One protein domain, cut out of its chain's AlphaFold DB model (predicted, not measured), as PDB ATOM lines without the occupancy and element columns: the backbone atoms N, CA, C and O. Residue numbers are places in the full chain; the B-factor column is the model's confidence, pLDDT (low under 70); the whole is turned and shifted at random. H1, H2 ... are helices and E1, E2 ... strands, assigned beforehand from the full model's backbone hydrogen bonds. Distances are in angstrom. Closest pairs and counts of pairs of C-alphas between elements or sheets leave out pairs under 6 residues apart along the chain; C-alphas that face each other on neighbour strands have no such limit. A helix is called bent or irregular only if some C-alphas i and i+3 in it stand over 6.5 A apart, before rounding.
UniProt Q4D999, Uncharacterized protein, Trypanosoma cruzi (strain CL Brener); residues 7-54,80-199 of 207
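AT A GLANCE: This is residues 7 to 54 and 80 to 199 of the 207 residues of an uncharacterized protein of Trypanosoma cruzi (strain CL Brener) (UniProt Q4D999). A strongly twisted sheet of five strands forms the core, with H4 across one face and H5 along the other; H1 packs on H4, and H2 and H3 continue past H1 to a far corner. The loop of residues 128 to 133 sticks out. The printed part has 168 residues, with five named helices and five named strands in the order H1 H2 H3 H4 E1 H5 E2 E3 E4 E5. The sheet, E1 E5 E4 E3 E2, is antiparallel and the class is mixed, helices and strands. The whole is compact, with a radius of gyration of the C-alphas of 17.2 A, and flat, spanning 51 by 49 by 24 A.

IN THESE COORDINATES: Find C-alpha 7 at (5.281, -11.055, 26.644); from there H1 runs 27.2 A to residue 25. Next come H2, residues 28 to 38, 14.9 A, and H3, residues 41 to 44, 5.0 A. After the cut, find C-alpha 98 at (34.818, 3.448, 29.735), where H4 begins; it runs 19.6 A to residue 112. E1, residues 116 to 123, is 20.8 A long, and H5, residues 137 to 151, 20.7 A. Then follow E2, residues 155 to 160, 15.7 A, E3, residues 163 to 167, 13.1 A, E4, residues 177 to 184, 22.8 A, and E5, residues 191 to 198, 22.1 A, ending at C-alpha 198 (19.387, 7.382, 21.788).

HOW THE PARTS SIT: E2 E3 E4 E5 form a meander, each strand the antiparallel neighbour of the one before; look for N 165 and O 157 at 2.8 A, N 166 and O 178 at 2.8 A, and N 194 and O 181 at 2.8 A. E1 pairs with E5, with N 119 and O 195 at 2.8 A. Three layers result from H4 and H5 on the two faces of the sheet. H4, height over the sheet 8.3 A, runs across the strands, at 73 degrees to E2 on the local plane; its closest C-alphas to E2 are Leu 102 and Ala 159, 4.8 A. H5, height 8.5 A, runs along the strands, at 11 degrees to E4 on the local plane; the closest C-alphas of H5 and E2 are those of Arg 149 and Cys 155, 6.1 A. H1 and H4 touch, closest at the C-alphas of Ala 17 and Ala 109, 4.5 A, at a shallow tilt of 31 degrees, opposite ways. H2 and H4 only just touch, with 3 pairs of C-alphas within 8 A, and only at their ends; H4 does so with residues 98 to 101 alone, and the closest C-alphas are those of Pro 29 and Leu 98, 5.0 A. H2 and H3 are close but not clearly touching, with the C-alphas of Phe 36 and Ile 44 at 7.3 A. In H1, H2 and H5 every O i to N i+4 pair is within hydrogen-bond range, in H4 8 of 11, and H3 is too short for such a pair; H4 is irregular, but only just, with C-alphas 104 and 107 6.52 A apart.

THE WHOLE: The two C-alphas farthest apart are those of Glu 54 and Val 132, 54.3 A. Residues 55 to 79 are not printed, and C-alphas 54 and 80 are 24.5 A apart across this cut. The link from E1 to H5 is long, 13 residues. The mean pLDDT of the printed part is 76.9; look for values under 70 at residues 40 to 54, 114 to 117, 126 to 134, 175 and 184 to 199.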
ATOM      1  N   PRO A   7       5.500 -12.477  26.385       83.35
ATOM      2  CA  PRO A   7       5.281 -11.055  26.644       83.35
ATOM      3  C   PRO A   7       5.907 -10.570  27.955       83.35
ATOM      4  O   PRO A   7       6.531  -9.514  27.971       83.35
ATOM      5  N   LEU A   8       5.791 -11.345  29.038       81.07
ATOM      6  CA  LEU A   8       6.321 -10.967  30.348       81.07
ATOM      7  C   LEU A   8       7.855 -10.945  30.323       81.07
ATOM      8  O   LEU A   8       8.461  -9.981  30.786       81.07
ATOM      9  N   LEU A   9       8.477 -11.947  29.690       80.58
ATOM     10  CA  LEU A   9       9.928 -11.975  29.492       80.58
ATOM     11  C   LEU A   9      10.414 -10.762  28.686       80.58
ATOM     12  O   LEU A   9      11.374 -10.110  29.086       80.58
ATOM     13  N   ARG A  10       9.728 -10.410  27.589       77.74
ATOM     14  CA  ARG A  10      10.063  -9.219  26.789       77.74
ATOM     15  C   ARG A  10       9.956  -7.934  27.605       77.74
ATOM     16  O   ARG A  10      10.854  -7.104  27.529       77.74
ATOM     17  N   THR A  11       8.896  -7.767  28.393       80.58
ATOM     18  CA  THR A  11       8.726  -6.585  29.251       80.58
ATOM     19  C   THR A  11       9.823  -6.490  30.311       80.58
ATOM     20  O   THR A  11      10.369  -5.408  30.518       80.58
ATOM     21  N   LEU A  12      10.198  -7.610  30.941       82.11
ATOM     22  CA  LEU A  12      11.291  -7.637  31.919       82.11
ATOM     23  C   LEU A  12      12.639  -7.289  31.285       82.11
ATOM     24  O   LEU A  12      13.342  -6.434  31.816       82.11
ATOM     25  N   LEU A  13      12.978  -7.897  30.142       80.15
ATOM     26  CA  LEU A  13      14.228  -7.610  29.429       80.15
ATOM     27  C   LEU A  13      14.304  -6.141  29.000       80.15
ATOM     28  O   LEU A  13      15.327  -5.498  29.201       80.15
ATOM     29  N   ARG A  14      13.199  -5.583  28.492       80.29
ATOM     30  CA  ARG A  14      13.101  -4.161  28.135       80.29
ATOM     31  C   ARG A  14      13.295  -3.245  29.342       80.29
ATOM     32  O   ARG A  14      14.043  -2.280  29.258       80.29
ATOM     33  N   SER A  15      12.650  -3.554  30.470       80.92
ATOM     34  CA  SER A  15      12.802  -2.767  31.700       80.92
ATOM     35  C   SER A  15      14.224  -2.849  32.260       80.92
ATOM     36  O   SER A  15      14.779  -1.831  32.669       80.92
ATOM     37  N   ALA A  16      14.833  -4.039  32.234       84.71
ATOM     38  CA  ALA A  16      16.219  -4.241  32.639       84.71
ATOM     39  C   ALA A  16      17.190  -3.469  31.735       84.71
ATOM     40  O   ALA A  16      18.103  -2.831  32.247       84.71
ATOM     41  N   ALA A  17      16.953  -3.459  30.419       82.73
ATOM     42  CA  ALA A  17      17.748  -2.694  29.465       82.73
ATOM     43  C   ALA A  17      17.669  -1.185  29.739       82.73
ATOM     44  O   ALA A  17      18.708  -0.550  29.880       82.73
ATOM     45  N   CYS A  18      16.469  -0.619  29.920       81.19
ATOM     46  CA  CYS A  18      16.324   0.798  30.278       81.19
ATOM     47  C   CYS A  18      17.036   1.139  31.594       81.19
ATOM     48  O   CYS A  18      17.767   2.119  31.656       81.19
ATOM     49  N   ARG A  19      16.882   0.310  32.637       84.15
ATOM     50  CA  ARG A  19      17.579   0.529  33.918       84.15
ATOM     51  C   ARG A  19      19.098   0.438  33.776       84.15
ATOM     52  O   ARG A  19      19.800   1.219  34.405       84.15
ATOM     53  N   CYS A  20      19.591  -0.499  32.966       87.35
ATOM     54  CA  CYS A  20      21.015  -0.624  32.670       87.35
ATOM     55  C   CYS A  20      21.533   0.626  31.950       87.35
ATOM     56  O   CYS A  20      22.552   1.165  32.362       87.35
ATOM     57  N   LEU A  21      20.801   1.137  30.949       83.18
ATOM     58  CA  LEU A  21      21.143   2.391  30.271       83.18
ATOM     59  C   LEU A  21      21.228   3.556  31.251       83.18
ATOM     60  O   LEU A  21      22.255   4.224  31.296       83.18
ATOM     61  N   THR A  22      20.197   3.760  32.074       82.73
ATOM     62  CA  THR A  22      20.212   4.800  33.110       82.73
ATOM     63  C   THR A  22      21.416   4.631  34.040       82.73
ATOM     64  O   THR A  22      22.136   5.591  34.284       82.73
ATOM     65  N   GLY A  23      21.698   3.407  34.497       87.05
ATOM     66  CA  GLY A  23      22.873   3.119  35.323       87.05
ATOM     67  C   GLY A  23      24.206   3.408  34.627       87.05
ATOM     68  O   GLY A  23      25.124   3.896  35.273       87.05
ATOM     69  N   CYS A  24      24.315   3.164  33.317       88.03
ATOM     70  CA  CYS A  24      25.507   3.514  32.543       88.03
ATOM     71  C   CYS A  24      25.706   5.029  32.476       88.03
ATOM     72  O   CYS A  24      26.825   5.497  32.658       88.03
ATOM     73  N   LEU A  25      24.633   5.790  32.246       83.05
ATOM     74  CA  LEU A  25      24.693   7.253  32.150       83.05
ATOM     75  C   LEU A  25      25.095   7.921  33.475       83.05
ATOM     76  O   LEU A  25      25.686   8.994  33.446       83.05
ATOM     77  N   HIS A  26      24.817   7.273  34.608       85.92
ATOM     78  CA  HIS A  26      25.210   7.713  35.956       85.92
ATOM     79  C   HIS A  26      26.441   6.978  36.507       85.92
ATOM     80  O   HIS A  26      26.668   6.951  37.714       85.92
ATOM     81  N   SER A  27      27.195   6.283  35.655       90.34
ATOM     82  CA  SER A  27      28.412   5.598  36.087       90.34
ATOM     83  C   SER A  27      29.619   6.524  35.985       90.34
ATOM     84  O   SER A  27      29.697   7.345  35.070       90.34
ATOM     85  N   GLU A  28      30.601   6.335  36.869       92.29
ATOM     86  CA  GLU A  28      31.814   7.164  36.911       92.29
ATOM     87  C   GLU A  28      32.523   7.305  35.548       92.29
ATOM     88  O   GLU A  28      32.912   8.423  35.215       92.29
ATOM     89  N   PRO A  29      32.666   6.261  34.698       91.53
ATOM     90  CA  PRO A  29      33.308   6.438  33.395       91.53
ATOM     91  C   PRO A  29      32.514   7.343  32.445       91.53
ATOM     92  O   PRO A  29      33.105   8.046  31.624       91.53
ATOM     93  N   PHE A  30      31.182   7.333  32.537       88.15
ATOM     94  CA  PHE A  30      30.327   8.178  31.704       88.15
ATOM     95  C   PHE A  30      30.266   9.614  32.232       88.15
ATOM     96  O   PHE A  30      30.272  10.558  31.445       88.15
ATOM     97  N   GLU A  31      30.291   9.795  33.551       87.92
ATOM     98  CA  GLU A  31      30.461  11.114  34.168       87.92
ATOM     99  C   GLU A  31      31.834  11.709  33.836       87.92
ATOM    100  O   GLU A  31      31.925  12.867  33.442       87.92
ATOM    101  N   ALA A  32      32.905  10.911  33.874       89.58
ATOM    102  CA  ALA A  32      34.230  11.342  33.436       89.58
ATOM    103  C   ALA A  32      34.242  11.730  31.949       89.58
ATOM    104  O   ALA A  32      34.874  12.720  31.581       89.58
ATOM    105  N   LEU A  33      33.509  10.998  31.100       88.92
ATOM    106  CA  LEU A  33      33.297  11.372  29.702       88.92
ATOM    107  C   LEU A  33      32.552  12.709  29.587       88.92
ATOM    108  O   LEU A  33      32.972  13.564  28.813       88.92
ATOM    109  N   PHE A  34      31.488  12.917  30.361       85.92
ATOM    110  CA  PHE A  34      30.773  14.193  30.397       85.92
ATOM    111  C   PHE A  34      31.699  15.343  30.794       85.92
ATOM    112  O   PHE A  34      31.826  16.305  30.039       85.92
ATOM    113  N   CYS A  35      32.411  15.213  31.915       86.61
ATOM    114  CA  CYS A  35      33.386  16.198  32.374       86.61
ATOM    115  C   CYS A  35      34.447  16.468  31.302       86.61
ATOM    116  O   CYS A  35      34.782  17.619  31.041       86.61
ATOM    117  N   PHE A  36      34.925  15.421  30.623       86.89
ATOM    118  CA  PHE A  36      35.900  15.557  29.550       86.89
ATOM    119  C   PHE A  36      35.394  16.435  28.398       86.89
ATOM    120  O   PHE A  36      36.123  17.292  27.908       86.89
ATOM    121  N   ILE A  37      34.152  16.217  27.960       85.62
ATOM    122  CA  ILE A  37      33.551  16.953  26.839       85.62
ATOM    123  C   ILE A  37      33.119  18.368  27.254       85.62
ATOM    124  O   ILE A  37      33.112  19.280  26.428       85.62
ATOM    125  N   GLN A  38      32.759  18.567  28.526       83.64
ATOM    126  CA  GLN A  38      32.338  19.865  29.055       83.64
ATOM    127  C   GLN A  38      33.507  20.797  29.381       83.64
ATOM    128  O   GLN A  38      33.415  22.009  29.147       83.64
ATOM    129  N   CYS A  39      34.598  20.263  29.926       76.38
ATOM    130  CA  CYS A  39      35.791  21.041  30.214       76.38
ATOM    131  C   CYS A  39      36.542  21.373  28.924       76.38
ATOM    132  O   CYS A  39      36.750  20.518  28.068       76.38
ATOM    133  N   ASP A  40      37.056  22.600  28.823       58.87
ATOM    134  CA  ASP A  40      38.120  22.861  27.862       58.87
ATOM    135  C   ASP A  40      39.296  21.944  28.209       58.87
ATOM    136  O   ASP A  40      39.800  21.972  29.331       58.87
ATOM    137  N   VAL A  41      39.771  21.146  27.251       54.21
ATOM    138  CA  VAL A  41      40.869  20.174  27.437       54.21
ATOM    139  C   VAL A  41      42.130  20.808  28.042       54.21
ATOM    140  O   VAL A  41      42.915  20.127  28.709       54.21
ATOM    141  N   LYS A  42      42.298  22.132  27.897       51.77
ATOM    142  CA  LYS A  42      43.329  22.913  28.600       51.77
ATOM    143  C   LYS A  42      43.312  22.700  30.121       51.77
ATOM    144  O   LYS A  42      44.374  22.724  30.732       51.77
ATOM    145  N   ILE A  43      42.145  22.467  30.714       51.28
ATOM    146  CA  ILE A  43      41.962  22.203  32.146       51.28
ATOM    147  C   ILE A  43      42.365  20.757  32.483       51.28
ATOM    148  O   ILE A  43      43.038  20.522  33.483       51.28
ATOM    149  N   ILE A  44      42.048  19.791  31.614       50.82
ATOM    150  CA  ILE A  44      42.274  18.355  31.866       50.82
ATOM    151  C   ILE A  44      43.765  18.004  31.837       50.82
ATOM    152  O   ILE A  44      44.244  17.286  32.713       50.82
ATOM    153  N   MET A  45      44.539  18.548  30.888       48.61
ATOM    154  CA  MET A  45      45.990  18.297  30.860       48.61
ATOM    155  C   MET A  45      46.734  18.875  32.075       48.61
ATOM    156  O   MET A  45      47.847  18.438  32.361       48.61
ATOM    157  N   ALA A  46      46.139  19.822  32.804       46.73
ATOM    158  CA  ALA A  46      46.738  20.380  34.013       46.73
ATOM    159  C   ALA A  46      46.449  19.547  35.279       46.73
ATOM    160  O   ALA A  46      47.165  19.698  36.268       46.73
ATOM    161  N   ALA A  47      45.454  18.652  35.262       43.27
ATOM    162  CA  ALA A  47      45.035  17.895  36.440       43.27
ATOM    163  C   ALA A  47      44.886  16.393  36.117       43.27
ATOM    164  O   ALA A  47      43.807  15.945  35.740       43.27
ATOM    165  N   PRO A  48      45.928  15.563  36.336       42.72
ATOM    166  CA  PRO A  48      45.833  14.109  36.153       42.72
ATOM    167  C   PRO A  48      44.889  13.421  37.157       42.72
ATOM    168  O   PRO A  48      44.630  12.230  37.038       42.72
ATOM    169  N   SER A  49      44.403  14.147  38.170       46.44
ATOM    170  CA  SER A  49      43.540  13.646  39.244       46.44
ATOM    171  C   SER A  49      42.120  14.188  39.096       46.44
ATOM    172  O   SER A  49      41.620  14.945  39.922       46.44
ATOM    173  N   LEU A  50      41.443  13.801  38.019       46.04
ATOM    174  CA  LEU A  50      40.013  14.061  37.844       46.04
ATOM    175  C   LEU A  50      39.202  13.076  38.712       46.04
ATOM    176  O   LEU A  50      38.424  12.277  38.217       46.04
ATOM    177  N   THR A  51      39.428  13.099  40.028       45.31
ATOM    178  CA  THR A  51      38.647  12.351  41.035       45.31
ATOM    179  C   THR A  51      37.734  13.273  41.850       45.31
ATOM    180  O   THR A  51      37.329  12.925  42.952       45.31
ATOM    181  N   GLY A  52      37.415  14.467  41.348       43.07
ATOM    182  CA  GLY A  52      36.517  15.383  42.060       43.07
ATOM    183  C   GLY A  52      36.383  16.773  41.453       43.07
ATOM    184  O   GLY A  52      36.124  17.720  42.187       43.07
ATOM    185  N   SER A  53      36.607  16.929  40.143       41.69
ATOM    186  CA  SER A  53      36.407  18.233  39.511       41.69
ATOM    187  C   SER A  53      34.911  18.473  39.341       41.69
ATOM    188  O   SER A  53      34.304  17.974  38.396       41.69
ATOM    189  N   GLU A  54      34.338  19.232  40.272       45.22
ATOM    190  CA  GLU A  54      33.044  19.893  40.131       45.22
ATOM    191  C   GLU A  54      33.111  20.751  38.861       45.22
ATOM    192  O   GLU A  54      33.770  21.791  38.810       45.22
ATOM    193  N   VAL A  80      25.977  18.362  15.467       82.70
ATOM    194  CA  VAL A  80      25.768  17.746  16.788       82.70
ATOM    195  C   VAL A  80      27.013  17.004  17.299       82.70
ATOM    196  O   VAL A  80      27.256  16.964  18.504       82.70
ATOM    197  N   PHE A  81      27.817  16.437  16.399       85.54
ATOM    198  CA  PHE A  81      28.969  15.586  16.718       85.54
ATOM    199  C   PHE A  81      30.328  16.229  16.423       85.54
ATOM    200  O   PHE A  81      31.340  15.725  16.903       85.54
ATOM    201  N   LEU A  82      30.370  17.315  15.645       86.96
ATOM    202  CA  LEU A  82      31.598  18.067  15.375       86.96
ATOM    203  C   LEU A  82      32.087  18.750  16.659       86.96
ATOM    204  O   LEU A  82      31.386  19.598  17.216       86.96
ATOM    205  N   HIS A  83      33.288  18.391  17.116       86.66
ATOM    206  CA  HIS A  83      33.952  19.053  18.241       86.66
ATOM    207  C   HIS A  83      34.762  20.260  17.762       86.66
ATOM    208  O   HIS A  83      35.272  20.281  16.644       86.66
ATOM    209  N   GLU A  84      34.893  21.272  18.618       83.56
ATOM    210  CA  GLU A  84      35.574  22.532  18.279       83.56
ATOM    211  C   GLU A  84      37.103  22.380  18.196       83.56
ATOM    212  O   GLU A  84      37.782  23.181  17.556       83.56
ATOM    213  N   SER A  85      37.650  21.340  18.828       79.92
ATOM    214  CA  SER A  85      39.080  21.065  18.884       79.92
ATOM    215  C   SER A  85      39.368  19.565  18.782       79.92
ATOM    216  O   SER A  85      38.602  18.720  19.245       79.92
ATOM    217  N   ARG A  86      40.517  19.239  18.175       79.56
ATOM    218  CA  ARG A  86      41.070  17.879  18.128       79.56
ATOM    219  C   ARG A  86      41.781  17.495  19.426       79.56
ATOM    220  O   ARG A  86      41.973  16.303  19.684       79.56
ATOM    221  N   GLU A  87      42.242  18.482  20.195       78.62
ATOM    222  CA  GLU A  87      43.023  18.247  21.402       78.62
ATOM    223  C   GLU A  87      42.232  17.358  22.362       78.62
ATOM    224  O   GLU A  87      41.048  17.557  22.598       78.62
ATOM    225  N   GLY A  88      42.883  16.323  22.888       76.89
ATOM    226  CA  GLY A  88      42.280  15.433  23.871       76.89
ATOM    227  C   GLY A  88      41.223  14.448  23.346       76.89
ATOM    228  O   GLY A  88      40.995  13.448  24.018       76.89
ATOM    229  N   LEU A  89      40.658  14.594  22.141       83.64
ATOM    230  CA  LEU A  89      39.720  13.585  21.603       83.64
ATOM    231  C   LEU A  89      40.343  12.179  21.546       83.64
ATOM    232  O   LEU A  89      39.662  11.175  21.744       83.64
ATOM    233  N   ALA A  90      41.658  12.104  21.323       82.56
ATOM    234  CA  ALA A  90      42.421  10.856  21.370       82.56
ATOM    235  C   ALA A  90      42.586  10.274  22.791       82.56
ATOM    236  O   ALA A  90      42.883   9.090  22.920       82.56
ATOM    237  N   ALA A  91      42.393  11.082  23.836       86.61
ATOM    238  CA  ALA A  91      42.412  10.662  25.235       86.61
ATOM    239  C   ALA A  91      41.055  10.117  25.707       86.61
ATOM    240  O   ALA A  91      41.019   9.358  26.670       86.61
ATOM    241  N   VAL A  92      39.947  10.424  25.020       89.30
ATOM    242  CA  VAL A  92      38.617   9.911  25.398       89.30
ATOM    243  C   VAL A  92      38.581   8.378  25.517       89.30
ATOM    244  O   VAL A  92      38.121   7.882  26.544       89.30
ATOM    245  N   PRO A  93      39.130   7.588  24.569       86.76
ATOM    246  CA  PRO A  93      39.173   6.130  24.710       86.76
ATOM    247  C   PRO A  93      40.029   5.626  25.883       86.76
ATOM    248  O   PRO A  93      40.022   4.433  26.160       86.76
ATOM    249  N   THR A  94      40.797   6.504  26.534       89.92
ATOM    250  CA  THR A  94      41.671   6.167  27.669       89.92
ATOM    251  C   THR A  94      41.018   6.423  29.026       89.92
ATOM    252  O   THR A  94      41.640   6.143  30.048       89.92
ATOM    253  N   ILE A  95      39.777   6.930  29.054       91.36
ATOM    254  CA  ILE A  95      39.011   7.090  30.296       91.36
ATOM    255  C   ILE A  95      38.871   5.712  30.972       91.36
ATOM    256  O   ILE A  95      38.328   4.787  30.356       91.36
ATOM    257  N   PRO A  96      39.351   5.548  32.220       93.67
ATOM    258  CA  PRO A  96      39.306   4.266  32.916       93.67
ATOM    259  C   PRO A  96      37.887   3.704  33.017       93.67
ATOM    260  O   PRO A  96      36.952   4.416  33.374       93.67
ATOM    261  N   GLY A  97      37.720   2.418  32.700       93.89
ATOM    262  CA  GLY A  97      36.430   1.728  32.783       93.89
ATOM    263  C   GLY A  97      35.445   2.062  31.661       93.89
ATOM    264  O   GLY A  97      34.402   1.413  31.567       93.89
ATOM    265  N   LEU A  98      35.738   3.049  30.801       92.29
ATOM    266  CA  LEU A  98      34.818   3.448  29.735       92.29
ATOM    267  C   LEU A  98      34.654   2.317  28.720       92.29
ATOM    268  O   LEU A  98      33.530   1.970  28.375       92.29
ATOM    269  N   ALA A  99      35.749   1.701  28.272       92.15
ATOM    270  CA  ALA A  99      35.689   0.610  27.301       92.15
ATOM    271  C   ALA A  99      34.870  -0.583  27.830       92.15
ATOM    272  O   ALA A  99      34.014  -1.111  27.120       92.15
ATOM    273  N   GLU A 100      35.078  -0.973  29.090       94.16
ATOM    274  CA  GLU A 100      34.343  -2.059  29.739       94.16
ATOM    275  C   GLU A 100      32.858  -1.725  29.908       94.16
ATOM    276  O   GLU A 100      32.000  -2.557  29.598       94.16
ATOM    277  N   LEU A 101      32.543  -0.499  30.346       93.78
ATOM    278  CA  LEU A 101      31.167  -0.017  30.453       93.78
ATOM    279  C   LEU A 101      30.465  -0.089  29.093       93.78
ATOM    280  O   LEU A 101      29.351  -0.610  28.992       93.78
ATOM    281  N   LEU A 102      31.124   0.403  28.042       91.78
ATOM    282  CA  LEU A 102      30.578   0.403  26.692       91.78
ATOM    283  C   LEU A 102      30.343  -1.020  26.176       91.78
ATOM    284  O   LEU A 102      29.271  -1.297  25.632       91.78
ATOM    285  N   ALA A 103      31.301  -1.925  26.371       91.22
ATOM    286  CA  ALA A 103      31.232  -3.295  25.870       91.22
ATOM    287  C   ALA A 103      30.172  -4.143  26.581       91.22
ATOM    288  O   ALA A 103      29.398  -4.848  25.929       91.22
ATOM    289  N   PHE A 104      30.133  -4.088  27.915       91.26
ATOM    290  CA  PHE A 104      29.387  -5.060  28.719       91.26
ATOM    291  C   PHE A 104      28.060  -4.539  29.266       91.26
ATOM    292  O   PHE A 104      27.181  -5.348  29.565       91.26
ATOM    293  N   ALA A 105      27.890  -3.220  29.380       90.52
ATOM    294  CA  ALA A 105      26.679  -2.625  29.936       90.52
ATOM    295  C   ALA A 105      25.926  -1.793  28.892       90.52
ATOM    296  O   ALA A 105      24.773  -2.109  28.589       90.52
ATOM    297  N   LEU A 106      26.581  -0.799  28.278       87.85
ATOM    298  CA  LEU A 106      25.920   0.104  27.337       87.85
ATOM    299  C   LEU A 106      25.488  -0.628  26.062       87.85
ATOM    300  O   LEU A 106      24.306  -0.607  25.741       87.85
ATOM    301  N   SER A 107      26.399  -1.305  25.352       87.44
ATOM    302  CA  SER A 107      26.078  -1.924  24.052       87.44
ATOM    303  C   SER A 107      24.910  -2.915  24.138       87.44
ATOM    304  O   SER A 107      23.951  -2.764  23.375       87.44
ATOM    305  N   PRO A 108      24.900  -3.888  25.079       84.21
ATOM    306  CA  PRO A 108      23.774  -4.810  25.202       84.21
ATOM    307  C   PRO A 108      22.473  -4.100  25.584       84.21
ATOM    308  O   PRO A 108      21.401  -4.476  25.103       84.21
ATOM    309  N   ALA A 109      22.556  -3.068  26.429       84.81
ATOM    310  CA  ALA A 109      21.391  -2.318  26.867       84.81
ATOM    311  C   ALA A 109      20.807  -1.460  25.737       84.81
ATOM    312  O   ALA A 109      19.597  -1.499  25.542       84.81
ATOM    313  N   VAL A 110      21.635  -0.777  24.939       82.62
ATOM    314  CA  VAL A 110      21.194   0.038  23.791       82.62
ATOM    315  C   VAL A 110      20.500  -0.844  22.753       82.62
ATOM    316  O   VAL A 110      19.406  -0.515  22.310       82.62
ATOM    317  N   ILE A 111      21.079  -2.003  22.427       80.24
ATOM    318  CA  ILE A 111      20.498  -2.949  21.456       80.24
ATOM    319  C   ILE A 111      19.167  -3.543  21.959       80.24
ATOM    320  O   ILE A 111      18.301  -3.903  21.163       80.24
ATOM    321  N   SER A 112      18.991  -3.659  23.278       80.36
ATOM    322  CA  SER A 112      17.816  -4.304  23.883       80.36
ATOM    323  C   SER A 112      16.724  -3.326  24.335       80.36
ATOM    324  O   SER A 112      15.600  -3.752  24.632       80.36
ATOM    325  N   ALA A 113      17.038  -2.035  24.449       75.96
ATOM    326  CA  ALA A 113      16.141  -1.043  25.020       75.96
ATOM    327  C   ALA A 113      15.085  -0.590  23.999       75.96
ATOM    328  O   ALA A 113      15.422  -0.173  22.896       75.96
ATOM    329  N   PRO A 114      13.788  -0.591  24.359       69.30
ATOM    330  CA  PRO A 114      12.718  -0.190  23.445       69.30
ATOM    331  C   PRO A 114      12.682   1.320  23.176       69.30
ATOM    332  O   PRO A 114      11.978   1.749  22.272       69.30
ATOM    333  N   CYS A 115      13.377   2.118  23.992       67.60
ATOM    334  CA  CYS A 115      13.503   3.565  23.819       67.60
ATOM    335  C   CYS A 115      14.580   3.952  22.798       67.60
ATOM    336  O   CYS A 115      14.756   5.136  22.526       67.60
ATOM    337  N   VAL A 116      15.328   2.974  22.282       68.61
ATOM    338  CA  VAL A 116      16.348   3.188  21.266       68.61
ATOM    339  C   VAL A 116      15.746   2.822  19.921       68.61
ATOM    340  O   VAL A 116      15.324   1.686  19.698       68.61
ATOM    341  N   GLU A 117      15.693   3.803  19.030       69.92
ATOM    342  CA  GLU A 117      15.272   3.574  17.658       69.92
ATOM    343  C   GLU A 117      16.435   2.955  16.888       69.92
ATOM    344  O   GLU A 117      17.530   3.518  16.848       69.92
ATOM    345  N   ALA A 118      16.195   1.774  16.320       73.56
ATOM    346  CA  ALA A 118      17.140   1.101  15.451       73.56
ATOM    347  C   ALA A 118      16.760   1.349  13.994       73.56
ATOM    348  O   ALA A 118      15.695   0.910  13.560       73.56
ATOM    349  N   ASP A 119      17.654   1.992  13.253       77.76
ATOM    350  CA  ASP A 119      17.559   2.171  11.808       77.76
ATOM    351  C   ASP A 119      18.602   1.275  11.113       77.76
ATOM    352  O   ASP A 119      19.781   1.640  11.010       77.76
ATOM    353  N   PRO A 120      18.231   0.033  10.742       75.20
ATOM    354  CA  PRO A 120      19.116  -0.872  10.029       75.20
ATOM    355  C   PRO A 120      19.135  -0.557   8.532       75.20
ATOM    356  O   PRO A 120      18.112  -0.654   7.855       75.20
ATOM    357  N   PHE A 121      20.324  -0.341   7.972       74.73
ATOM    358  CA  PHE A 121      20.525  -0.320   6.526       74.73
ATOM    359  C   PHE A 121      21.595  -1.311   6.079       74.73
ATOM    360  O   PHE A 121      22.531  -1.653   6.805       74.73
ATOM    361  N   THR A 122      21.433  -1.805   4.856       74.18
ATOM    362  CA  THR A 122      22.413  -2.693   4.237       74.18
ATOM    363  C   THR A 122      23.627  -1.880   3.814       74.18
ATOM    364  O   THR A 122      23.486  -0.848   3.157       74.18
ATOM    365  N   VAL A 123      24.814  -2.369   4.159       72.24
ATOM    366  CA  VAL A 123      26.076  -1.853   3.631       72.24
ATOM    367  C   VAL A 123      26.851  -2.962   2.960       72.24
ATOM    368  O   VAL A 123      26.772  -4.124   3.348       72.24
ATOM    369  N   GLU A 124      27.654  -2.572   1.984       74.34
ATOM    370  CA  GLU A 124      28.671  -3.432   1.411       74.34
ATOM    371  C   GLU A 124      30.015  -2.733   1.590       74.34
ATOM    372  O   GLU A 124      30.272  -1.673   1.011       74.34
ATOM    373  N   PHE A 125      30.872  -3.298   2.440       72.89
ATOM    374  CA  PHE A 125      32.242  -2.823   2.546       72.89
ATOM    375  C   PHE A 125      33.058  -3.401   1.390       72.89
ATOM    376  O   PHE A 125      33.201  -4.615   1.251       72.89
ATOM    377  N   THR A 126      33.629  -2.525   0.567       68.55
ATOM    378  CA  THR A 126      34.515  -2.908  -0.536       68.55
ATOM    379  C   THR A 126      35.967  -2.615  -0.162       68.55
ATOM    380  O   THR A 126      36.288  -1.566   0.400       68.55
ATOM    381  N   GLN A 127      36.876  -3.551  -0.446       64.90
ATOM    382  CA  GLN A 127      38.312  -3.294  -0.319       64.90
ATOM    383  C   GLN A 127      38.794  -2.547  -1.568       64.90
ATOM    384  O   GLN A 127      38.536  -2.974  -2.689       64.90
ATOM    385  N   GLN A 128      39.512  -1.431  -1.392       66.21
ATOM    386  CA  GLN A 128      40.062  -0.672  -2.527       66.21
ATOM    387  C   GLN A 128      41.129  -1.459  -3.297       66.21
ATOM    388  O   GLN A 128      41.306  -1.262  -4.497       66.21
ATOM    389  N   LEU A 129      41.863  -2.327  -2.598       64.17
ATOM    390  CA  LEU A 129      42.811  -3.243  -3.211       64.17
ATOM    391  C   LEU A 129      42.064  -4.528  -3.543       64.17
ATOM    392  O   LEU A 129      41.353  -5.052  -2.690       64.17
ATOM    393  N   SER A 130      42.247  -5.004  -4.774       57.96
ATOM    394  CA  SER A 130      41.618  -6.172  -5.405       57.96
ATOM    395  C   SER A 130      41.977  -7.509  -4.738       57.96
ATOM    396  O   SER A 130      42.412  -8.457  -5.394       57.96
ATOM    397  N   SER A 131      41.881  -7.580  -3.418       56.39
ATOM    398  CA  SER A 131      41.995  -8.822  -2.685       56.39
ATOM    399  C   SER A 131      40.718  -9.623  -2.938       56.39
ATOM    400  O   SER A 131      39.610  -9.094  -2.918       56.39
ATOM    401  N   VAL A 132      40.885 -10.917  -3.201       60.77
ATOM    402  CA  VAL A 132      39.799 -11.900  -3.368       60.77
ATOM    403  C   VAL A 132      39.019 -12.103  -2.051       60.77
ATOM    404  O   VAL A 132      38.070 -12.877  -1.997       60.77
ATOM    405  N   CYS A 133      39.411 -11.423  -0.970       63.81
ATOM    406  CA  CYS A 133      38.793 -11.547   0.337       63.81
ATOM    407  C   CYS A 133      37.708 -10.484   0.540       63.81
ATOM    408  O   CYS A 133      37.930  -9.298   0.287       63.81
ATOM    409  N   ALA A 134      36.554 -10.908   1.057       69.03
ATOM    410  CA  ALA A 134      35.521  -9.998   1.529       69.03
ATOM    411  C   ALA A 134      36.101  -9.041   2.587       69.03
ATOM    412  O   ALA A 134      36.953  -9.424   3.395       69.03
ATOM    413  N   ALA A 135      35.654  -7.785   2.582       73.28
ATOM    414  CA  ALA A 135      36.059  -6.845   3.614       73.28
ATOM    415  C   ALA A 135      35.538  -7.311   4.978       73.28
ATOM    416  O   ALA A 135      34.348  -7.589   5.128       73.28
ATOM    417  N   ASP A 136      36.425  -7.351   5.973       77.89
ATOM    418  CA  ASP A 136      36.021  -7.521   7.364       77.89
ATOM    419  C   ASP A 136      35.250  -6.264   7.813       77.89
ATOM    420  O   ASP A 136      35.829  -5.168   7.829       77.89
ATOM    421  N   PRO A 137      33.965  -6.383   8.187       76.83
ATOM    422  CA  PRO A 137      33.144  -5.231   8.552       76.83
ATOM    423  C   PRO A 137      33.623  -4.516   9.809       76.83
ATOM    424  O   PRO A 137      33.504  -3.294   9.908       76.83
ATOM    425  N   ALA A 138      34.177  -5.263  10.767       79.18
ATOM    426  CA  ALA A 138      34.724  -4.698  11.993       79.18
ATOM    427  C   ALA A 138      35.924  -3.803  11.665       79.18
ATOM    428  O   ALA A 138      36.018  -2.659  12.121       79.18
ATOM    429  N   LEU A 139      36.812  -4.300  10.798       82.82
ATOM    430  CA  LEU A 139      37.972  -3.549  10.330       82.82
ATOM    431  C   LEU A 139      37.555  -2.330   9.497       82.82
ATOM    432  O   LEU A 139      38.099  -1.241   9.683       82.82
ATOM    433  N   ALA A 140      36.562  -2.488   8.620       83.31
ATOM    434  CA  ALA A 140      36.045  -1.398   7.804       83.31
ATOM    435  C   ALA A 140      35.448  -0.269   8.664       83.31
ATOM    436  O   ALA A 140      35.809   0.895   8.476       83.31
ATOM    437  N   LEU A 141      34.621  -0.594   9.665       82.69
ATOM    438  CA  LEU A 141      34.098   0.401  10.606       82.69
ATOM    439  C   LEU A 141      35.195   1.068  11.441       82.69
ATOM    440  O   LEU A 141      35.118   2.270  11.705       82.69
ATOM    441  N   SER A 142      36.219   0.314  11.843       85.57
ATOM    442  CA  SER A 142      37.374   0.871  12.547       85.57
ATOM    443  C   SER A 142      38.096   1.910  11.683       85.57
ATOM    444  O   SER A 142      38.371   3.014  12.154       85.57
ATOM    445  N   HIS A 143      38.317   1.625  10.393       87.02
ATOM    446  CA  HIS A 143      38.908   2.586   9.455       87.02
ATOM    447  C   HIS A 143      38.028   3.821   9.231       87.02
ATOM    448  O   HIS A 143      38.546   4.941   9.222       87.02
ATOM    449  N   VAL A 144      36.707   3.649   9.102       84.96
ATOM    450  CA  VAL A 144      35.765   4.780   8.999       84.96
ATOM    451  C   VAL A 144      35.850   5.644  10.255       84.96
ATOM    452  O   VAL A 144      36.054   6.848  10.157       84.96
ATOM    453  N   SER A 145      35.817   5.026  11.433       85.87
ATOM    454  CA  SER A 145      35.907   5.718  12.721       85.87
ATOM    455  C   SER A 145      37.239   6.454  12.890       85.87
ATOM    456  O   SER A 145      37.279   7.595  13.347       85.87
ATOM    457  N   GLN A 146      38.354   5.839  12.486       86.77
ATOM    458  CA  GLN A 146      39.666   6.488  12.470       86.77
ATOM    459  C   GLN A 146      39.680   7.718  11.561       86.77
ATOM    460  O   GLN A 146      40.191   8.760  11.972       86.77
ATOM    461  N   ARG A 147      39.084   7.619  10.367       87.98
ATOM    462  CA  ARG A 147      38.969   8.738   9.429       87.98
ATOM    463  C   ARG A 147      38.075   9.850   9.978       87.98
ATOM    464  O   ARG A 147      38.504  10.997   9.965       87.98
ATOM    465  N   CYS A 148      36.918   9.513  10.542       86.98
ATOM    466  CA  CYS A 148      36.016  10.457  11.206       86.98
ATOM    467  C   CYS A 148      36.722  11.247  12.318       86.98
ATOM    468  O   CYS A 148      36.614  12.468  12.391       86.98
ATOM    469  N   ARG A 149      37.526  10.576  13.151       84.08
ATOM    470  CA  ARG A 149      38.332  11.253  14.186       84.08
ATOM    471  C   ARG A 149      39.443  12.125  13.601       84.08
ATOM    472  O   ARG A 149      39.770  13.167  14.160       84.08
ATOM    473  N   ALA A 150      40.077  11.675  12.518       84.64
ATOM    474  CA  ALA A 150      41.231  12.353  11.935       84.64
ATOM    475  C   ALA A 150      40.853  13.573  11.082       84.64
ATOM    476  O   ALA A 150      41.601  14.551  11.081       84.64
ATOM    477  N   CYS A 151      39.735  13.498  10.357       85.22
ATOM    478  CA  CYS A 151      39.313  14.489   9.369       85.22
ATOM    479  C   CYS A 151      38.147  15.352   9.851       85.22
ATOM    480  O   CYS A 151      38.149  16.550   9.588       85.22
ATOM    481  N   ASP A 152      37.191  14.764  10.572       84.99
ATOM    482  CA  ASP A 152      35.897  15.397  10.846       84.99
ATOM    483  C   ASP A 152      35.768  15.869  12.305       84.99
ATOM    484  O   ASP A 152      34.702  16.303  12.711       84.99
ATOM    485  N   LEU A 153      36.822  15.776  13.128       86.66
ATOM    486  CA  LEU A 153      36.784  16.141  14.560       86.66
ATOM    487  C   LEU A 153      35.660  15.440  15.345       86.66
ATOM    488  O   LEU A 153      35.155  15.958  16.340       86.66
ATOM    489  N   LEU A 154      35.259  14.249  14.901       88.76
ATOM    490  CA  LEU A 154      34.248  13.454  15.585       88.76
ATOM    491  C   LEU A 154      34.896  12.700  16.742       88.76
ATOM    492  O   LEU A 154      35.949  12.084  16.578       88.76
ATOM    493  N   CYS A 155      34.258  12.698  17.908       89.36
ATOM    494  CA  CYS A 155      34.668  11.842  19.011       89.36
ATOM    495  C   CYS A 155      34.006  10.468  18.853       89.36
ATOM    496  O   CYS A 155      32.799  10.323  19.043       89.36
ATOM    497  N   VAL A 156      34.799   9.462  18.474       90.44
ATOM    498  CA  VAL A 156      34.318   8.092  18.253       90.44
ATOM    499  C   VAL A 156      35.042   7.132  19.188       90.44
ATOM    500  O   VAL A 156      36.274   7.013  19.144       90.44
ATOM    501  N   VAL A 157      34.273   6.425  20.015       91.03
ATOM    502  CA  VAL A 157      34.779   5.447  20.983       91.03
ATOM    503  C   VAL A 157      34.333   4.056  20.564       91.03
ATOM    504  O   VAL A 157      33.155   3.816  20.316       91.03
ATOM    505  N   GLN A 158      35.277   3.126  20.468       91.12
ATOM    506  CA  GLN A 158      34.949   1.738  20.182       91.12
ATOM    507  C   GLN A 158      34.313   1.102  21.421       91.12
ATOM    508  O   GLN A 158      34.910   1.101  22.493       91.12
ATOM    509  N   ALA A 159      33.108   0.568  21.260       89.87
ATOM    510  CA  ALA A 159      32.366  -0.110  22.314       89.87
ATOM    511  C   ALA A 159      32.565  -1.631  22.262       89.87
ATOM    512  O   ALA A 159      32.686  -2.281  23.289       89.87
ATOM    513  N   ALA A 160      32.631  -2.199  21.059       86.00
ATOM    514  CA  ALA A 160      32.925  -3.609  20.823       86.00
ATOM    515  C   ALA A 160      33.634  -3.770  19.469       86.00
ATOM    516  O   ALA A 160      33.835  -2.790  18.750       86.00
ATOM    517  N   ALA A 161      33.997  -4.999  19.087       82.71
ATOM    518  CA  ALA A 161      34.698  -5.268  17.824       82.71
ATOM    519  C   ALA A 161      34.020  -4.601  16.608       82.71
ATOM    520  O   ALA A 161      34.696  -3.969  15.803       82.71
ATOM    521  N   SER A 162      32.687  -4.648  16.551       82.61
ATOM    522  CA  SER A 162      31.876  -4.084  15.464       82.61
ATOM    523  C   SER A 162      30.896  -3.024  15.960       82.61
ATOM    524  O   SER A 162      29.783  -2.924  15.443       82.61
ATOM    525  N   SER A 163      31.231  -2.287  17.023       87.01
ATOM    526  CA  SER A 163      30.323  -1.284  17.588       87.01
ATOM    527  C   SER A 163      31.053  -0.048  18.089       87.01
ATOM    528  O   SER A 163      32.088  -0.156  18.746       87.01
ATOM    529  N   PHE A 164      30.496   1.121  17.791       90.40
ATOM    530  CA  PHE A 164      31.113   2.419  18.022       90.40
ATOM    531  C   PHE A 164      30.081   3.407  18.558       90.40
ATOM    532  O   PHE A 164      28.956   3.476  18.069       90.40
ATOM    533  N   LEU A 165      30.486   4.193  19.547       90.12
ATOM    534  CA  LEU A 165      29.715   5.292  20.102       90.12
ATOM    535  C   LEU A 165      30.247   6.613  19.546       90.12
ATOM    536  O   LEU A 165      31.437   6.907  19.670       90.12
ATOM    537  N   PHE A 166      29.359   7.406  18.958       89.04
ATOM    538  CA  PHE A 166      29.625   8.774  18.536       89.04
ATOM    539  C   PHE A 166      29.193   9.703  19.662       89.04
ATOM    540  O   PHE A 166      28.011   9.774  20.012       89.04
ATOM    541  N   VAL A 167      30.177  10.379  20.247       88.73
ATOM    542  CA  VAL A 167      29.979  11.267  21.388       88.73
ATOM    543  C   VAL A 167      29.643  12.661  20.859       88.73
ATOM    544  O   VAL A 167      30.436  13.222  20.088       88.73
ATOM    545  N   PRO A 168      28.494  13.238  21.243       86.24
ATOM    546  CA  PRO A 168      28.118  14.574  20.805       86.24
ATOM    547  C   PRO A 168      29.083  15.614  21.350       86.24
ATOM    548  O   PRO A 168      29.787  15.384  22.336       86.24
ATOM    549  N   ASN A 169      29.093  16.782  20.726       87.47
ATOM    550  CA  ASN A 169      29.836  17.903  21.267       87.47
ATOM    551  C   ASN A 169      29.193  18.445  22.548       87.47
ATOM    552  O   ASN A 169      28.074  18.093  22.931       87.47
ATOM    553  N   LYS A 170      29.921  19.359  23.185       84.81
ATOM    554  CA  LYS A 170      29.532  20.032  24.422       84.81
ATOM    555  C   LYS A 170      28.086  20.545  24.429       84.81
ATOM    556  O   LYS A 170      27.377  20.363  25.415       84.81
ATOM    557  N   LYS A 171      27.633  21.148  23.322       83.30
ATOM    558  CA  LYS A 171      26.296  21.756  23.203       83.30
ATOM    559  C   LYS A 171      25.172  20.721  23.141       83.30
ATOM    560  O   LYS A 171      24.038  21.039  23.482       83.30
ATOM    561  N   HIS A 172      25.473  19.496  22.709       82.65
ATOM    562  CA  HIS A 172      24.465  18.473  22.427       82.65
ATOM    563  C   HIS A 172      24.664  17.153  23.184       82.65
ATOM    564  O   HIS A 172      23.946  16.188  22.918       82.65
ATOM    565  N   PHE A 173      25.590  17.097  24.147       82.10
ATOM    566  CA  PHE A 173      25.903  15.883  24.913       82.10
ATOM    567  C   PHE A 173      24.672  15.263  25.589       82.10
ATOM    568  O   PHE A 173      24.508  14.047  25.591       82.10
ATOM    569  N   ALA A 174      23.771  16.093  26.109       71.48
ATOM    570  CA  ALA A 174      22.535  15.649  26.753       71.48
ATOM    571  C   ALA A 174      21.373  15.391  25.771       71.48
ATOM    572  O   ALA A 174      20.267  15.096  26.200       71.48
ATOM    573  N   LEU A 175      21.563  15.549  24.457       68.30
ATOM    574  CA  LEU A 175      20.438  15.543  23.511       68.30
ATOM    575  C   LEU A 175      20.366  14.278  22.663       68.30
ATOM    576  O   LEU A 175      19.286  13.712  22.505       68.30
ATOM    577  N   ARG A 176      21.478  13.856  22.051       70.85
ATOM    578  CA  ARG A 176      21.441  12.779  21.050       70.85
ATOM    579  C   ARG A 176      22.708  11.962  21.037       70.85
ATOM    580  O   ARG A 176      23.730  12.467  20.615       70.85
ATOM    581  N   TRP A 177      22.611  10.680  21.351       79.17
ATOM    582  CA  TRP A 177      23.720   9.740  21.199       79.17
ATOM    583  C   TRP A 177      23.503   8.862  19.977       79.17
ATOM    584  O   TRP A 177      22.389   8.389  19.743       79.17
ATOM    585  N   VAL A 178      24.570   8.629  19.216       81.86
ATOM    586  CA  VAL A 178      24.546   7.700  18.084       81.86
ATOM    587  C   VAL A 178      25.452   6.529  18.401       81.86
ATOM    588  O   VAL A 178      26.657   6.681  18.596       81.86
ATOM    589  N   PHE A 179      24.858   5.347  18.447       86.08
ATOM    590  CA  PHE A 179      25.575   4.093  18.572       86.08
ATOM    591  C   PHE A 179      25.444   3.335  17.257       86.08
ATOM    592  O   PHE A 179      24.344   3.071  16.783       86.08
ATOM    593  N   ILE A 180      26.571   3.001  16.646       84.97
ATOM    594  CA  ILE A 180      26.618   2.272  15.385       84.97
ATOM    595  C   ILE A 180      27.094   0.865  15.686       84.97
ATOM    596  O   ILE A 180      28.155   0.695  16.285       84.97
ATOM    597  N   CYS A 181      26.360  -0.146  15.232       83.05
ATOM    598  CA  CYS A 181      26.855  -1.515  15.220       83.05
ATOM    599  C   CYS A 181      26.677  -2.161  13.851       83.05
ATOM    600  O   CYS A 181      25.703  -1.902  13.152       83.05
ATOM    601  N   VAL A 182      27.624  -3.016  13.466       78.33
ATOM    602  CA  VAL A 182      27.439  -3.915  12.327       78.33
ATOM    603  C   VAL A 182      27.025  -5.283  12.829       78.33
ATOM    604  O   VAL A 182      27.731  -5.908  13.623       78.33
ATOM    605  N   ALA A 183      25.901  -5.754  12.306       74.99
ATOM    606  CA  ALA A 183      25.480  -7.136  12.380       74.99
ATOM    607  C   ALA A 183      25.718  -7.797  11.017       74.99
ATOM    608  O   ALA A 183      25.288  -7.288   9.981       74.99
ATOM    609  N   VAL A 184      26.400  -8.939  11.018       67.50
ATOM    610  CA  VAL A 184      26.501  -9.800   9.835       67.50
ATOM    611  C   VAL A 184      25.358 -10.801   9.916       67.50
ATOM    612  O   VAL A 184      25.269 -11.548  10.894       67.50
ATOM    613  N   ASP A 185      24.456 -10.792   8.935       63.72
ATOM    614  CA  ASP A 185      23.415 -11.814   8.861       63.72
ATOM    615  C   ASP A 185      24.032 -13.109   8.324       63.72
ATOM    616  O   ASP A 185      24.553 -13.150   7.211       63.72
ATOM    617  N   ALA A 186      23.964 -14.177   9.119       58.78
ATOM    618  CA  ALA A 186      24.515 -15.479   8.760       58.78
ATOM    619  C   ALA A 186      23.832 -16.121   7.537       58.78
ATOM    620  O   ALA A 186      24.325 -17.131   7.040       58.78
ATOM    621  N   ARG A 187      22.671 -15.609   7.096       58.05
ATOM    622  CA  ARG A 187      21.899 -16.220   6.003       58.05
ATOM    623  C   ARG A 187      22.364 -15.826   4.605       58.05
ATOM    624  O   ARG A 187      22.347 -16.691   3.738       58.05
ATOM    625  N   ASP A 188      22.778 -14.575   4.409       58.02
ATOM    626  CA  ASP A 188      23.009 -14.009   3.070       58.02
ATOM    627  C   ASP A 188      24.390 -13.340   2.922       58.02
ATOM    628  O   ASP A 188      24.610 -12.607   1.960       58.02
ATOM    629  N   ASP A 189      25.286 -13.493   3.909       58.16
ATOM    630  CA  ASP A 189      26.539 -12.722   4.064       58.16
ATOM    631  C   ASP A 189      26.337 -11.188   4.032       58.16
ATOM    632  O   ASP A 189      27.290 -10.404   4.031       58.16
ATOM    633  N   ALA A 190      25.076 -10.743   4.047       56.82
ATOM    634  CA  ALA A 190      24.681  -9.355   3.993       56.82
ATOM    635  C   ALA A 190      25.023  -8.678   5.321       56.82
ATOM    636  O   ALA A 190      24.591  -9.085   6.405       56.82
ATOM    637  N   GLN A 191      25.795  -7.605   5.220       56.02
ATOM    638  CA  GLN A 191      26.226  -6.817   6.359       56.02
ATOM    639  C   GLN A 191      25.212  -5.695   6.561       56.02
ATOM    640  O   GLN A 191      24.891  -4.934   5.647       56.02
ATOM    641  N   ARG A 192      24.661  -5.606   7.768       56.64
ATOM    642  CA  ARG A 192      23.723  -4.551   8.143       56.64
ATOM    643  C   ARG A 192      24.391  -3.663   9.171       56.64
ATOM    644  O   ARG A 192      24.843  -4.143  10.207       56.64
ATOM    645  N   VAL A 193      24.445  -2.372   8.880       55.46
ATOM    646  CA  VAL A 193      24.758  -1.365   9.891       55.46
ATOM    647  C   VAL A 193      23.438  -0.973  10.529       55.46
ATOM    648  O   VAL A 193      22.513  -0.558   9.839       55.46
ATOM    649  N   CYS A 194      23.349  -1.108  11.842       58.90
ATOM    650  CA  CYS A 194      22.267  -0.541  12.622       58.90
ATOM    651  C   CYS A 194      22.769   0.759  13.240       58.90
ATOM    652  O   CYS A 194      23.727   0.742  14.020       58.90
ATOM    653  N   LEU A 195      22.114   1.874  12.913       55.00
ATOM    654  CA  LEU A 195      22.241   3.079  13.721       55.00
ATOM    655  C   LEU A 195      21.191   3.028  14.804       55.00
ATOM    656  O   LEU A 195      19.998   2.910  14.546       55.00
ATOM    657  N   LEU A 196      21.674   3.101  16.027       57.23
ATOM    658  CA  LEU A 196      20.871   3.159  17.219       57.23
ATOM    659  C   LEU A 196      20.907   4.603  17.707       57.23
ATOM    660  O   LEU A 196      21.951   5.104  18.139       57.23
ATOM    661  N   PHE A 197      19.766   5.279  17.598       54.53
ATOM    662  CA  PHE A 197      19.603   6.638  18.092       54.53
ATOM    663  C   PHE A 197      19.057   6.583  19.514       54.53
ATOM    664  O   PHE A 197      17.929   6.148  19.766       54.53
ATOM    665  N   GLY A 198      19.865   7.051  20.460       52.47
ATOM    666  CA  GLY A 198      19.387   7.382  21.788       52.47
ATOM    667  C   GLY A 198      18.719   8.748  21.741       52.47
ATOM    668  O   GLY A 198      19.375   9.749  22.006       52.47
ATOM    669  N   GLY A 199      17.420   8.785  21.432       46.87
ATOM    670  CA  GLY A 199      16.547   9.924  21.744       46.87
ATOM    671  C   GLY A 199      16.129   9.927  23.215       46.87
ATOM    672  O   GLY A 199      15.071  10.450  23.550       46.87
TER     673      GLY A 199